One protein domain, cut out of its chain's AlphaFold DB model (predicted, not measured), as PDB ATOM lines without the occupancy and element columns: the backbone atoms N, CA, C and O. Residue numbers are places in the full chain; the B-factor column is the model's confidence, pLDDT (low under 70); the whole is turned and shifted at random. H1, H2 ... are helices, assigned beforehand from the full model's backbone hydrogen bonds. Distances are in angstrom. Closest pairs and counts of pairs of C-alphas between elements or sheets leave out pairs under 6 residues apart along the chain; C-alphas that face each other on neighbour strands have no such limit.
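What this domain is: This is residues 4 to 89 of the 89 residues of an uncharacterized protein of Caloramator australicus RC3 (UniProt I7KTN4). A long straight helix, H4, sticks out as an arm with residues 67 to 89 from a small body of short helices and loops, and at the far end of the domain H1 is set off from the rest, residues 4 to 9 standing free. The body holds H2, H3 and a looped stretch in which residues 45 to 46 pair with 50 to 51, antiparallel. The printed part has 86 residues with four named helices, H1, H2, H3 and H4 in that order, and no named strand; the class is all helix. The whole is extended, with a radius of gyration of the C-alphas of 18.8 A, and spans 59 by 33 by 21 A.

How they stand to each other: H1, residues 4 to 16, and H2, residues 22 to 25, are apart, though a tight link of 5 residues joins them. H2 and H3, residues 30 to 37, touch only at the corner by their link; their closest C-alphas are those of Gly 23 and Val 33, 5.9 A apart. H4, residues 55 to 87, is apart from H1, H2 and H3. H1 and H3 are apart too. Every O i to N i+4 pair is within hydrogen-bond range in H3 and H4, and 7 of 9 are in H1; H2 is too short for such a pair.

Where its parts are: H1 begins at C-alpha 4 (273.262, 323.032, 379.764) and is 19.6 A long. H2 has 4 residues, and H3 is 10.5 A long. H4 begins at C-alpha 55 (254.979, 297.294, 370.676) and ends at C-alpha 87 (273.122, 280.572, 411.868), 48.0 A away.

The domain as a whole: The C-alphas of Gln 5 and Asn 89, the two farthest apart, are 59.7 A apart. The printed part has no cut. The link from H3 to H4, 17 residues, is long. The mean pLDDT of the printed part is 92.1; residues 86 to 89 are under 70.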
ATOM      1  N   SER A   4     273.166 322.552 378.379       94.56
ATOM      2  CA  SER A   4     273.262 323.032 379.764       94.56
ATOM      3  C   SER A   4     271.993 323.759 380.214       94.56
ATOM      4  O   SER A   4     271.541 323.558 381.338       94.56
ATOM      5  N   GLN A   5     271.376 324.550 379.333       94.06
ATOM      6  CA  GLN A   5     270.118 325.231 379.643       94.06
ATOM      7  C   GLN A   5     268.961 324.238 379.814       94.06
ATOM      8  O   GLN A   5     268.159 324.401 380.729       94.06
ATOM      9  N   ILE A   6     268.892 323.192 378.981       89.56
ATOM     10  CA  ILE A   6     267.873 322.132 379.094       89.56
ATOM     11  C   ILE A   6     268.045 321.351 380.403       89.56
ATOM     12  O   ILE A   6     267.070 321.119 381.113       89.56
ATOM     13  N   LEU A   7     269.278 320.975 380.747       90.69
ATOM     14  CA  LEU A   7     269.561 320.237 381.979       90.69
ATOM     15  C   LEU A   7     269.251 321.063 383.231       90.69
ATOM     16  O   LEU A   7     268.672 320.531 384.175       90.69
ATOM     17  N   ASN A   8     269.567 322.361 383.227       93.06
ATOM     18  CA  ASN A   8     269.189 323.252 384.325       93.06
ATOM     19  C   ASN A   8     267.666 323.363 384.452       93.06
ATOM     20  O   ASN A   8     267.144 323.253 385.555       93.06
ATOM     21  N   LEU A   9     266.941 323.496 383.337       91.12
ATOM     22  CA  LEU A   9     265.477 323.522 383.352       91.12
ATOM     23  C   LEU A   9     264.885 322.228 383.931       91.12
ATOM     24  O   LEU A   9     263.969 322.284 384.749       91.12
ATOM     25  N   LEU A  10     265.411 321.065 383.532       89.88
ATOM     26  CA  LEU A  10     264.988 319.776 384.086       89.88
ATOM     27  C   LEU A  10     265.269 319.694 385.589       89.88
ATOM     28  O   LEU A  10     264.396 319.269 386.341       89.88
ATOM     29  N   LYS A  11     266.448 320.142 386.034       89.94
ATOM     30  CA  LYS A  11     266.813 320.177 387.456       89.94
ATOM     31  C   LYS A  11     265.838 321.022 388.278       89.94
ATOM     32  O   LYS A  11     265.411 320.575 389.336       89.94
ATOM     33  N   GLU A  12     265.456 322.195 387.780       91.88
ATOM     34  CA  GLU A  12     264.466 323.051 388.442       91.88
ATOM     35  C   GLU A  12     263.086 322.383 388.499       91.88
ATOM     36  O   GLU A  12     262.472 322.347 389.563       91.88
ATOM     37  N   LYS A  13     262.614 321.765 387.405       89.25
ATOM     38  CA  LYS A  13     261.333 321.028 387.395       89.25
ATOM     39  C   LYS A  13     261.283 319.935 388.471       89.25
ATOM     40  O   LYS A  13     260.260 319.782 389.139       89.25
ATOM     41  N   TYR A  14     262.401 319.235 388.666       90.00
ATOM     42  CA  TYR A  14     262.560 318.187 389.679       90.00
ATOM     43  C   TYR A  14     262.383 318.666 391.122       90.00
ATOM     44  O   TYR A  14     262.085 317.848 391.990       90.00
ATOM     45  N   THR A  15     262.560 319.962 391.399       91.94
ATOM     46  CA  THR A  15     262.382 320.505 392.756       91.94
ATOM     47  C   THR A  15     260.919 320.508 393.197       91.94
ATOM     48  O   THR A  15     260.642 320.406 394.390       91.94
ATOM     49  N   LEU A  16     259.986 320.601 392.244       89.94
ATOM     50  CA  LEU A  16     258.551 320.662 392.510       89.94
ATOM     51  C   LEU A  16     257.896 319.278 392.433       89.94
ATOM     52  O   LEU A  16     257.067 318.933 393.272       89.94
ATOM     53  N   SER A  17     258.234 318.493 391.406       90.50
ATOM     54  CA  SER A  17     257.680 317.152 391.178       90.50
ATOM     55  C   SER A  17     258.571 316.346 390.233       90.50
ATOM     56  O   SER A  17     259.455 316.902 389.586       90.50
ATOM     57  N   CYS A  18     258.335 315.038 390.120       88.56
ATOM     58  CA  CYS A  18     259.022 314.223 389.120       88.56
ATOM     59  C   CYS A  18     258.494 314.580 387.711       88.56
ATOM     60  O   CYS A  18     257.321 314.324 387.430       88.56
ATOM     61  N   PRO A  19     259.317 315.182 386.830       93.00
ATOM     62  CA  PRO A  19     258.884 315.588 385.500       93.00
ATOM     63  C   PRO A  19     258.664 314.369 384.602       93.00
ATOM     64  O   PRO A  19     259.398 313.387 384.686       93.00
ATOM     65  N   HIS A  20     257.696 314.451 383.692       91.69
ATOM     66  CA  HIS A  20     257.354 313.362 382.770       91.69
ATOM     67  C   HIS A  20     258.525 312.935 381.872       91.69
ATOM     68  O   HIS A  20     258.673 311.756 381.550       91.69
ATOM     69  N   GLU A  21     259.413 313.873 381.534       93.31
ATOM     70  CA  GLU A  21     260.623 313.642 380.741       93.31
ATOM     71  C   GLU A  21     261.603 312.647 381.394       93.31
ATOM     72  O   GLU A  21     262.520 312.168 380.724       93.31
ATOM     73  N   ILE A  22     261.403 312.273 382.669       91.81
ATOM     74  CA  ILE A  22     262.167 311.204 383.331       91.81
ATOM     75  C   ILE A  22     262.148 309.894 382.547       91.81
ATOM     76  O   ILE A  22     263.140 309.167 382.561       91.81
ATOM     77  N   GLY A  23     261.065 309.619 381.813       93.12
ATOM     78  CA  GLY A  23     260.940 308.408 381.010       93.12
ATOM     79  C   GLY A  23     262.112 308.210 380.044       93.12
ATOM     80  O   GLY A  23     262.570 307.086 379.873       93.12
ATOM     81  N   ILE A  24     262.682 309.295 379.508       93.19
ATOM     82  CA  ILE A  24     263.843 309.241 378.605       93.19
ATOM     83  C   ILE A  24     265.064 308.653 379.322       93.19
ATOM     84  O   ILE A  24     265.762 307.798 378.777       93.19
ATOM     85  N   PHE A  25     265.315 309.078 380.562       90.44
ATOM     86  CA  PHE A  25     266.425 308.565 381.370       90.44
ATOM     87  C   PHE A  25     266.171 307.137 381.858       90.44
ATOM     88  O   PHE A  25     267.115 306.382 382.067       90.44
ATOM     89  N   LEU A  26     264.900 306.752 381.981       91.38
ATOM     90  CA  LEU A  26     264.472 305.379 382.224       91.38
ATOM     91  C   LEU A  26     264.435 304.541 380.940       91.38
ATOM     92  O   LEU A  26     263.777 303.512 380.936       91.38
ATOM     93  N   GLY A  27     265.060 304.972 379.839       92.44
ATOM     94  CA  GLY A  27     265.139 304.194 378.598       92.44
ATOM     95  C   GLY A  27     263.801 303.964 377.885       92.44
ATOM     96  O   GLY A  27     263.742 303.153 376.958       92.44
ATOM     97  N   ILE A  28     262.737 304.662 378.291       95.81
ATOM     98  CA  ILE A  28     261.431 304.600 377.635       95.81
ATOM     99  C   ILE A  28     261.557 305.272 376.260       95.81
ATOM    100  O   ILE A  28     262.150 306.354 376.164       95.81
ATOM    101  N   PRO A  29     261.023 304.663 375.184       96.19
ATOM    102  CA  PRO A  29     261.027 305.274 373.861       96.19
ATOM    103  C   PRO A  29     260.421 306.683 373.877       96.19
ATOM    104  O   PRO A  29     259.403 306.924 374.527       96.19
ATOM    105  N   LEU A  30     261.045 307.623 373.158       95.69
ATOM    106  CA  LEU A  30     260.642 309.033 373.154       95.69
ATOM    107  C   LEU A  30     259.175 309.201 372.742       95.69
ATOM    108  O   LEU A  30     258.465 310.016 373.317       95.69
ATOM    109  N   GLU A  31     258.726 308.410 371.772       96.00
ATOM    110  CA  GLU A  31     257.350 308.383 371.292       96.00
ATOM    111  C   GLU A  31     256.339 308.065 372.406       96.00
ATOM    112  O   GLU A  31     255.308 308.728 372.502       96.00
ATOM    113  N   ASP A  32     256.667 307.137 373.307       96.81
ATOM    114  CA  ASP A  32     255.803 306.773 374.430       96.81
ATOM    115  C   ASP A  32     255.831 307.842 375.532       96.81
ATOM    116  O   ASP A  32     254.803 308.137 376.141       96.81
ATOM    117  N   VAL A  33     256.992 308.467 375.772       96.19
ATOM    118  CA  VAL A  33     257.117 309.588 376.721       96.19
ATOM    119  C   VAL A  33     256.299 310.788 376.248       96.19
ATOM    120  O   VAL A  33     255.591 311.406 377.040       96.19
ATOM    121  N   MET A  34     256.365 311.108 374.956       96.31
ATOM    122  CA  MET A  34     255.603 312.206 374.366       96.31
ATOM    123  C   MET A  34     254.096 311.946 374.435       96.31
ATOM    124  O   MET A  34     253.354 312.830 374.856       96.31
ATOM    125  N   ALA A  35     253.647 310.738 374.092       96.19
ATOM    126  CA  ALA A  35     252.236 310.365 374.189       96.19
ATOM    127  C   ALA A  35     251.721 310.413 375.639       96.19
ATOM    128  O   ALA A  35     250.609 310.877 375.896       96.19
ATOM    129  N   PHE A  36     252.557 310.022 376.607       95.19
ATOM    130  CA  PHE A  36     252.245 310.164 378.028       95.19
ATOM    131  C   PHE A  36     252.110 311.634 378.458       95.19
ATOM    132  O   PHE A  36     251.158 311.976 379.154       95.19
ATOM    133  N   ILE A  37     253.022 312.510 378.016       94.44
ATOM    134  CA  ILE A  37     252.959 313.961 378.275       94.44
ATOM    135  C   ILE A  37     251.686 314.579 377.685       94.44
ATOM    136  O   ILE A  37     251.084 315.455 378.301       94.44
ATOM    137  N   ASN A  38     251.272 314.112 376.508       95.50
ATOM    138  CA  ASN A  38     250.085 314.596 375.808       95.50
ATOM    139  C   ASN A  38     248.765 313.995 376.334       95.50
ATOM    140  O   ASN A  38     247.709 314.300 375.784       95.50
ATOM    141  N   ASP A  39     248.810 313.160 377.380       92.44
ATOM    142  CA  ASP A  39     247.656 312.455 377.959       92.44
ATOM    143  C   ASP A  39     246.850 311.637 376.926       92.44
ATOM    144  O   ASP A  39     245.615 311.562 376.966       92.44
ATOM    145  N   GLU A  40     247.553 310.996 375.986       93.12
ATOM    146  CA  GLU A  40     246.930 310.125 374.992       93.12
ATOM    147  C   GLU A  40     246.214 308.937 375.660       93.12
ATOM    148  O   GLU A  40     246.709 308.309 376.606       93.12
ATOM    149  N   LYS A  41     245.011 308.620 375.168       90.50
ATOM    150  CA  LYS A  41     244.157 307.570 375.747       90.50
ATOM    151  C   LYS A  41     244.322 306.215 375.063       90.50
ATOM    152  O   LYS A  41     244.221 305.192 375.741       90.50
ATOM    153  N   ASP A  42     244.634 306.212 373.769       93.69
ATOM    154  CA  ASP A  42     244.715 305.001 372.953       93.69
ATOM    155  C   ASP A  42     246.132 304.420 372.969       93.69
ATOM    156  O   ASP A  42     246.986 304.762 372.153       93.69
ATOM    157  N   PHE A  43     246.387 303.512 373.912       95.12
ATOM    158  CA  PHE A  43     247.642 302.765 373.989       95.12
ATOM    159  C   PHE A  43     247.492 301.366 373.376       95.12
ATOM    160  O   PHE A  43     246.451 300.718 373.474       95.12
ATOM    161  N   LYS A  44     248.565 300.871 372.762       96.75
ATOM    162  CA  LYS A  44     248.619 299.569 372.081       96.75
ATOM    163  C   LYS A  44     248.946 298.416 373.027       96.75
ATOM    164  O   LYS A  44     248.544 297.281 372.784       96.75
ATOM    165  N   LEU A  45     249.714 298.691 374.079       97.06
ATOM    166  CA  LEU A  45     250.113 297.719 375.098       97.06
ATOM    167  C   LEU A  45     250.317 298.430 376.439       97.06
ATOM    168  O   LEU A  45     250.732 299.584 376.473       97.06
ATOM    169  N   CYS A  46     250.059 297.743 377.548       95.94
ATOM    170  CA  CYS A  46     250.390 298.224 378.887       95.94
ATOM    171  C   CYS A  46     251.269 297.188 379.596       95.94
ATOM    172  O   CYS A  46     250.928 296.006 379.620       95.94
ATOM    173  N   GLY A  47     252.400 297.634 380.140       94.88
ATOM    174  CA  GLY A  47     253.333 296.821 380.921       94.88
ATOM    175  C   GLY A  47     254.025 297.690 381.967       94.88
ATOM    176  O   GLY A  47     253.356 298.281 382.809       94.88
ATOM    177  N   TYR A  48     255.354 297.821 381.888       95.06
ATOM    178  CA  TYR A  48     256.102 298.758 382.743       95.06
ATOM    179  C   TYR A  48     255.727 300.227 382.489       95.06
ATOM    180  O   TYR A  48     255.790 301.049 383.400       95.06
ATOM    181  N   TRP A  49     255.315 300.547 381.264       96.06
ATOM    182  CA  TRP A  49     254.652 301.798 380.900       96.06
ATOM    183  C   TRP A  49     253.560 301.516 379.854       96.06
ATOM    184  O   TRP A  49     253.396 300.380 379.393       96.06
ATOM    185  N   LYS A  50     252.785 302.546 379.497       96.69
ATOM    186  CA  LYS A  50     251.816 302.490 378.393       96.69
ATOM    187  C   LYS A  50     252.531 302.719 377.066       96.69
ATOM    188  O   LYS A  50     253.158 303.754 376.886       96.69
ATOM    189  N   VAL A  51     252.414 301.771 376.149       97.56
ATOM    190  CA  VAL A  51     253.062 301.804 374.837       97.56
ATOM    191  C   VAL A  51     252.092 302.358 373.808       97.56
ATOM    192  O   VAL A  51     251.021 301.792 373.587       97.56
ATOM    193  N   PHE A  52     252.497 303.422 373.140       96.75
ATOM    194  CA  PHE A  52     251.772 304.094 372.067       96.75
ATOM    195  C   PHE A  52     252.470 303.858 370.718       96.75
ATOM    196  O   PHE A  52     251.824 303.746 369.675       96.75
ATOM    197  N   GLY A  53     253.796 303.699 370.737       93.88
ATOM    198  CA  GLY A  53     254.653 303.488 369.575       93.88
ATOM    199  C   GLY A  53     254.806 302.028 369.142       93.88
ATOM    200  O   GLY A  53     253.836 301.358 368.772       93.88
ATOM    201  N   ASP A  54     256.056 301.564 369.107       97.06
ATOM    202  CA  ASP A  54     256.449 300.218 368.680       97.06
ATOM    203  C   ASP A  54     256.310 299.205 369.830       97.06
ATOM    204  O   ASP A  54     257.102 299.165 370.777       97.06
ATOM    205  N   VAL A  55     255.300 298.344 369.704       97.50
ATOM    206  CA  VAL A  55     254.979 297.294 370.676       97.50
ATOM    207  C   VAL A  55     256.105 296.269 370.829       97.50
ATOM    208  O   VAL A  55     256.381 295.831 371.945       97.50
ATOM    209  N   GLU A  56     256.774 295.882 369.744       97.94
ATOM    210  CA  GLU A  56     257.811 294.848 369.796       97.94
ATOM    211  C   GLU A  56     259.102 295.389 370.406       97.94
ATOM    212  O   GLU A  56     259.760 294.700 371.192       97.94
ATOM    213  N   ARG A  57     259.443 296.651 370.126       97.38
ATOM    214  CA  ARG A  57     260.535 297.342 370.823       97.38
ATOM    215  C   ARG A  57     260.260 297.439 372.323       97.38
ATOM    216  O   ARG A  57     261.144 297.113 373.114       97.38
ATOM    217  N   ALA A  58     259.051 297.839 372.716       97.31
ATOM    218  CA  ALA A  58     258.693 297.960 374.127       97.31
ATOM    219  C   ALA A  58     258.762 296.611 374.857       97.31
ATOM    220  O   ALA A  58     259.375 296.523 375.919       97.31
ATOM    221  N   LYS A  59     258.244 295.529 374.256       97.88
ATOM    222  CA  LYS A  59     258.353 294.170 374.816       97.88
ATOM    223  C   LYS A  59     259.800 293.734 375.038       97.88
ATOM    224  O   LYS A  59     260.094 293.120 376.062       97.88
ATOM    225  N   LYS A  60     260.711 294.049 374.109       97.50
ATOM    226  CA  LYS A  60     262.141 293.746 374.286       97.50
ATOM    227  C   LYS A  60     262.704 294.453 375.517       97.50
ATOM    228  O   LYS A  60     263.371 293.811 376.318       97.50
ATOM    229  N   ILE A  61     262.392 295.736 375.694       96.69
ATOM    230  CA  ILE A  61     262.852 296.508 376.855       96.69
ATOM    231  C   ILE A  61     262.234 295.964 378.153       96.69
ATOM    232  O   ILE A  61     262.957 295.769 379.125       96.69
ATOM    233  N   PHE A  62     260.935 295.646 378.161       97.50
ATOM    234  CA  PHE A  62     260.276 295.011 379.309       97.50
ATOM    235  C   PHE A  62     260.999 293.730 379.730       97.50
ATOM    236  O   PHE A  62     261.308 293.541 380.900       97.50
ATOM    237  N   ASN A  63     261.343 292.884 378.762       97.62
ATOM    238  CA  ASN A  63     262.056 291.644 379.023       97.62
ATOM    239  C   ASN A  63     263.479 291.874 379.574       97.62
ATOM    240  O   ASN A  63     263.934 291.104 380.420       97.62
ATOM    241  N   GLU A  64     264.185 292.931 379.159       96.31
ATOM    242  CA  GLU A  64     265.454 293.300 379.805       96.31
ATOM    243  C   GLU A  64     265.250 293.753 381.261       96.31
ATOM    244  O   GLU A  64     266.064 293.422 382.126       96.31
ATOM    245  N   TYR A  65     264.147 294.442 381.566       95.62
ATOM    246  CA  TYR A  65     263.811 294.830 382.943       95.62
ATOM    247  C   TYR A  65     263.486 293.620 383.808       95.62
ATOM    248  O   TYR A  65     263.991 293.519 384.927       95.62
ATOM    249  N   ASP A  66     262.724 292.667 383.279       97.44
ATOM    250  CA  ASP A  66     262.447 291.403 383.957       97.44
ATOM    251  C   ASP A  66     263.738 290.627 384.233       97.44
ATOM    252  O   ASP A  66     263.940 290.122 385.339       97.44
ATOM    253  N   ARG A  67     264.661 290.563 383.265       97.81
ATOM    254  CA  ARG A  67     265.971 289.919 383.455       97.81
ATOM    255  C   ARG A  67     266.781 290.579 384.560       97.81
ATOM    256  O   ARG A  67     267.266 289.877 385.447       97.81
ATOM    257  N   ALA A  68     266.905 291.906 384.537       96.12
ATOM    258  CA  ALA A  68     267.634 292.649 385.561       96.12
ATOM    259  C   ALA A  68     267.010 292.453 386.953       96.12
ATOM    260  O   ALA A  68     267.720 292.192 387.924       96.12
ATOM    261  N   LYS A  69     265.675 292.499 387.038       96.19
ATOM    262  CA  LYS A  69     264.920 292.251 388.270       96.19
ATOM    263  C   LYS A  69     265.172 290.844 388.812       96.19
ATOM    264  O   LYS A  69     265.483 290.695 389.990       96.19
ATOM    265  N   ASN A  70     265.065 289.821 387.966       97.88
ATOM    266  CA  ASN A  70     265.278 288.433 388.374       97.88
ATOM    267  C   ASN A  70     266.717 288.191 388.829       97.88
ATOM    268  O   ASN A  70     266.939 287.507 389.825       97.88
ATOM    269  N   LEU A  71     267.695 288.792 388.150       97.44
ATOM    270  CA  LEU A  71     269.093 288.709 388.556       97.44
ATOM    271  C   LEU A  71     269.306 289.317 389.949       97.44
ATOM    272  O   LEU A  71     269.892 288.667 390.813       97.44
ATOM    273  N   ALA A  72     268.785 290.523 390.190       96.88
ATOM    274  CA  ALA A  72     268.887 291.189 391.486       96.88
ATOM    275  C   ALA A  72     268.220 290.374 392.609       96.88
ATOM    276  O   ALA A  72     268.811 290.189 393.671       96.88
ATOM    277  N   LEU A  73     267.022 289.836 392.359       96.81
ATOM    278  CA  LEU A  73     266.317 288.984 393.319       96.81
ATOM    279  C   LEU A  73     267.101 287.709 393.639       96.81
ATOM    280  O   LEU A  73     267.213 287.349 394.807       96.81
ATOM    281  N   ASN A  74     267.683 287.059 392.629       96.50
ATOM    282  CA  ASN A  74     268.505 285.869 392.834       96.50
ATOM    283  C   ASN A  74     269.737 286.168 393.693       96.50
ATOM    284  O   ASN A  74     270.075 285.369 394.563       96.50
ATOM    285  N   TYR A  75     270.396 287.312 393.493       95.88
ATOM    286  CA  TYR A  75     271.519 287.714 394.344       95.88
ATOM    287  C   TYR A  75     271.097 287.904 395.802       95.88
ATOM    288  O   TYR A  75     271.714 287.313 396.685       95.88
ATOM    289  N   ILE A  76     270.016 288.651 396.040       95.12
ATOM    290  CA  ILE A  76     269.491 288.902 397.390       95.12
ATOM    291  C   ILE A  76     269.082 287.588 398.067       95.12
ATOM    292  O   ILE A  76     269.403 287.355 399.231       95.12
ATOM    293  N   TYR A  77     268.392 286.709 397.340       94.44
ATOM    294  CA  TYR A  77     267.939 285.425 397.867       94.44
ATOM    295  C   TYR A  77     269.111 284.507 398.228       94.44
ATOM    296  O   TYR A  77     269.128 283.931 399.313       94.44
ATOM    297  N   ASN A  78     270.111 284.397 397.351       92.56
ATOM    298  CA  ASN A  78     271.291 283.575 397.614       92.56
ATOM    299  C   ASN A  78     272.080 284.092 398.822       92.56
ATOM    300  O   ASN A  78     272.520 283.294 399.646       92.56
ATOM    301  N   GLU A  79     272.228 285.410 398.960       90.12
ATOM    302  CA  GLU A  79     272.867 286.015 400.130       90.12
ATOM    303  C   GLU A  79     272.090 285.701 401.417       90.12
ATOM    304  O   GLU A  79     272.679 285.223 402.389       90.12
ATOM    305  N   TYR A  80     270.763 285.867 401.404       89.69
ATOM    306  CA  TYR A  80     269.902 285.531 402.539       89.69
ATOM    307  C   TYR A  80     270.051 284.059 402.958       89.69
ATOM    308  O   TYR A  80     270.310 283.767 404.126       89.69
ATOM    309  N   MET A  81     269.979 283.137 401.994       88.88
ATOM    310  CA  MET A  81     270.103 281.698 402.245       88.88
ATOM    311  C   MET A  81     271.489 281.318 402.786       88.88
ATOM    312  O   MET A  81     271.603 280.455 403.656       88.88
ATOM    313  N   LEU A  82     272.564 281.962 402.317       81.44
ATOM    314  CA  LEU A  82     273.918 281.739 402.839       81.44
ATOM    315  C   LEU A  82     274.063 282.194 404.299       81.44
ATOM    316  O   LEU A  82     274.773 281.548 405.073       81.44
ATOM    317  N   HIS A  83     273.408 283.291 404.681       79.38
ATOM    318  CA  HIS A  83     273.404 283.776 406.059       79.38
ATOM    319  C   HIS A  83     272.580 282.884 406.991       79.38
ATOM    320  O   HIS A  83     273.045 282.564 408.083       79.38
ATOM    321  N   GLU A  84     271.405 282.429 406.560       79.81
ATOM    322  CA  GLU A  84     270.540 281.551 407.355       79.81
ATOM    323  C   GLU A  84     271.214 280.199 407.649       79.81
ATOM    324  O   GLU A  84     271.269 279.759 408.798       79.81
ATOM    325  N   ASN A  85     271.857 279.593 406.647       72.00
ATOM    326  CA  ASN A  85     272.596 278.339 406.825       72.00
ATOM    327  C   ASN A  85     273.827 278.473 407.742       72.00
ATOM    328  O   ASN A  85     274.263 277.482 408.320       72.00
ATOM    329  N   LYS A  86     274.399 279.673 407.907       69.62
ATOM    330  CA  LYS A  86     275.478 279.924 408.883       69.62
ATOM    331  C   LYS A  86     274.983 280.093 410.319       69.62
ATOM    332  O   LYS A  86     275.790 279.962 411.224       69.62
ATOM    333  N   LEU A  87     273.712 280.434 410.529       67.25
ATOM    334  CA  LEU A  87     273.122 280.572 411.868       67.25
ATOM    335  C   LEU A  87     272.625 279.231 412.428       67.25
ATOM    336  O   LEU A  87     272.436 279.103 413.634       67.25
ATOM    337  N   LEU A  88     272.388 278.255 411.547       62.78
ATOM    338  CA  LEU A  88     271.887 276.918 411.877       62.78
ATOM    339  C   LEU A  88     272.996 275.860 412.048       62.78
ATOM    340  O   LEU A  88     272.687 274.732 412.426       62.78
ATOM    341  N   ASN A  89     274.257 276.217 411.781       50.94
ATOM    342  CA  ASN A  89     275.455 275.393 411.993       50.94
ATOM    343  C   ASN A  89     276.350 276.021 413.064       50.94
ATOM    344  O   ASN A  89     277.056 275.253 413.753       50.94
TER     345      ASN A  89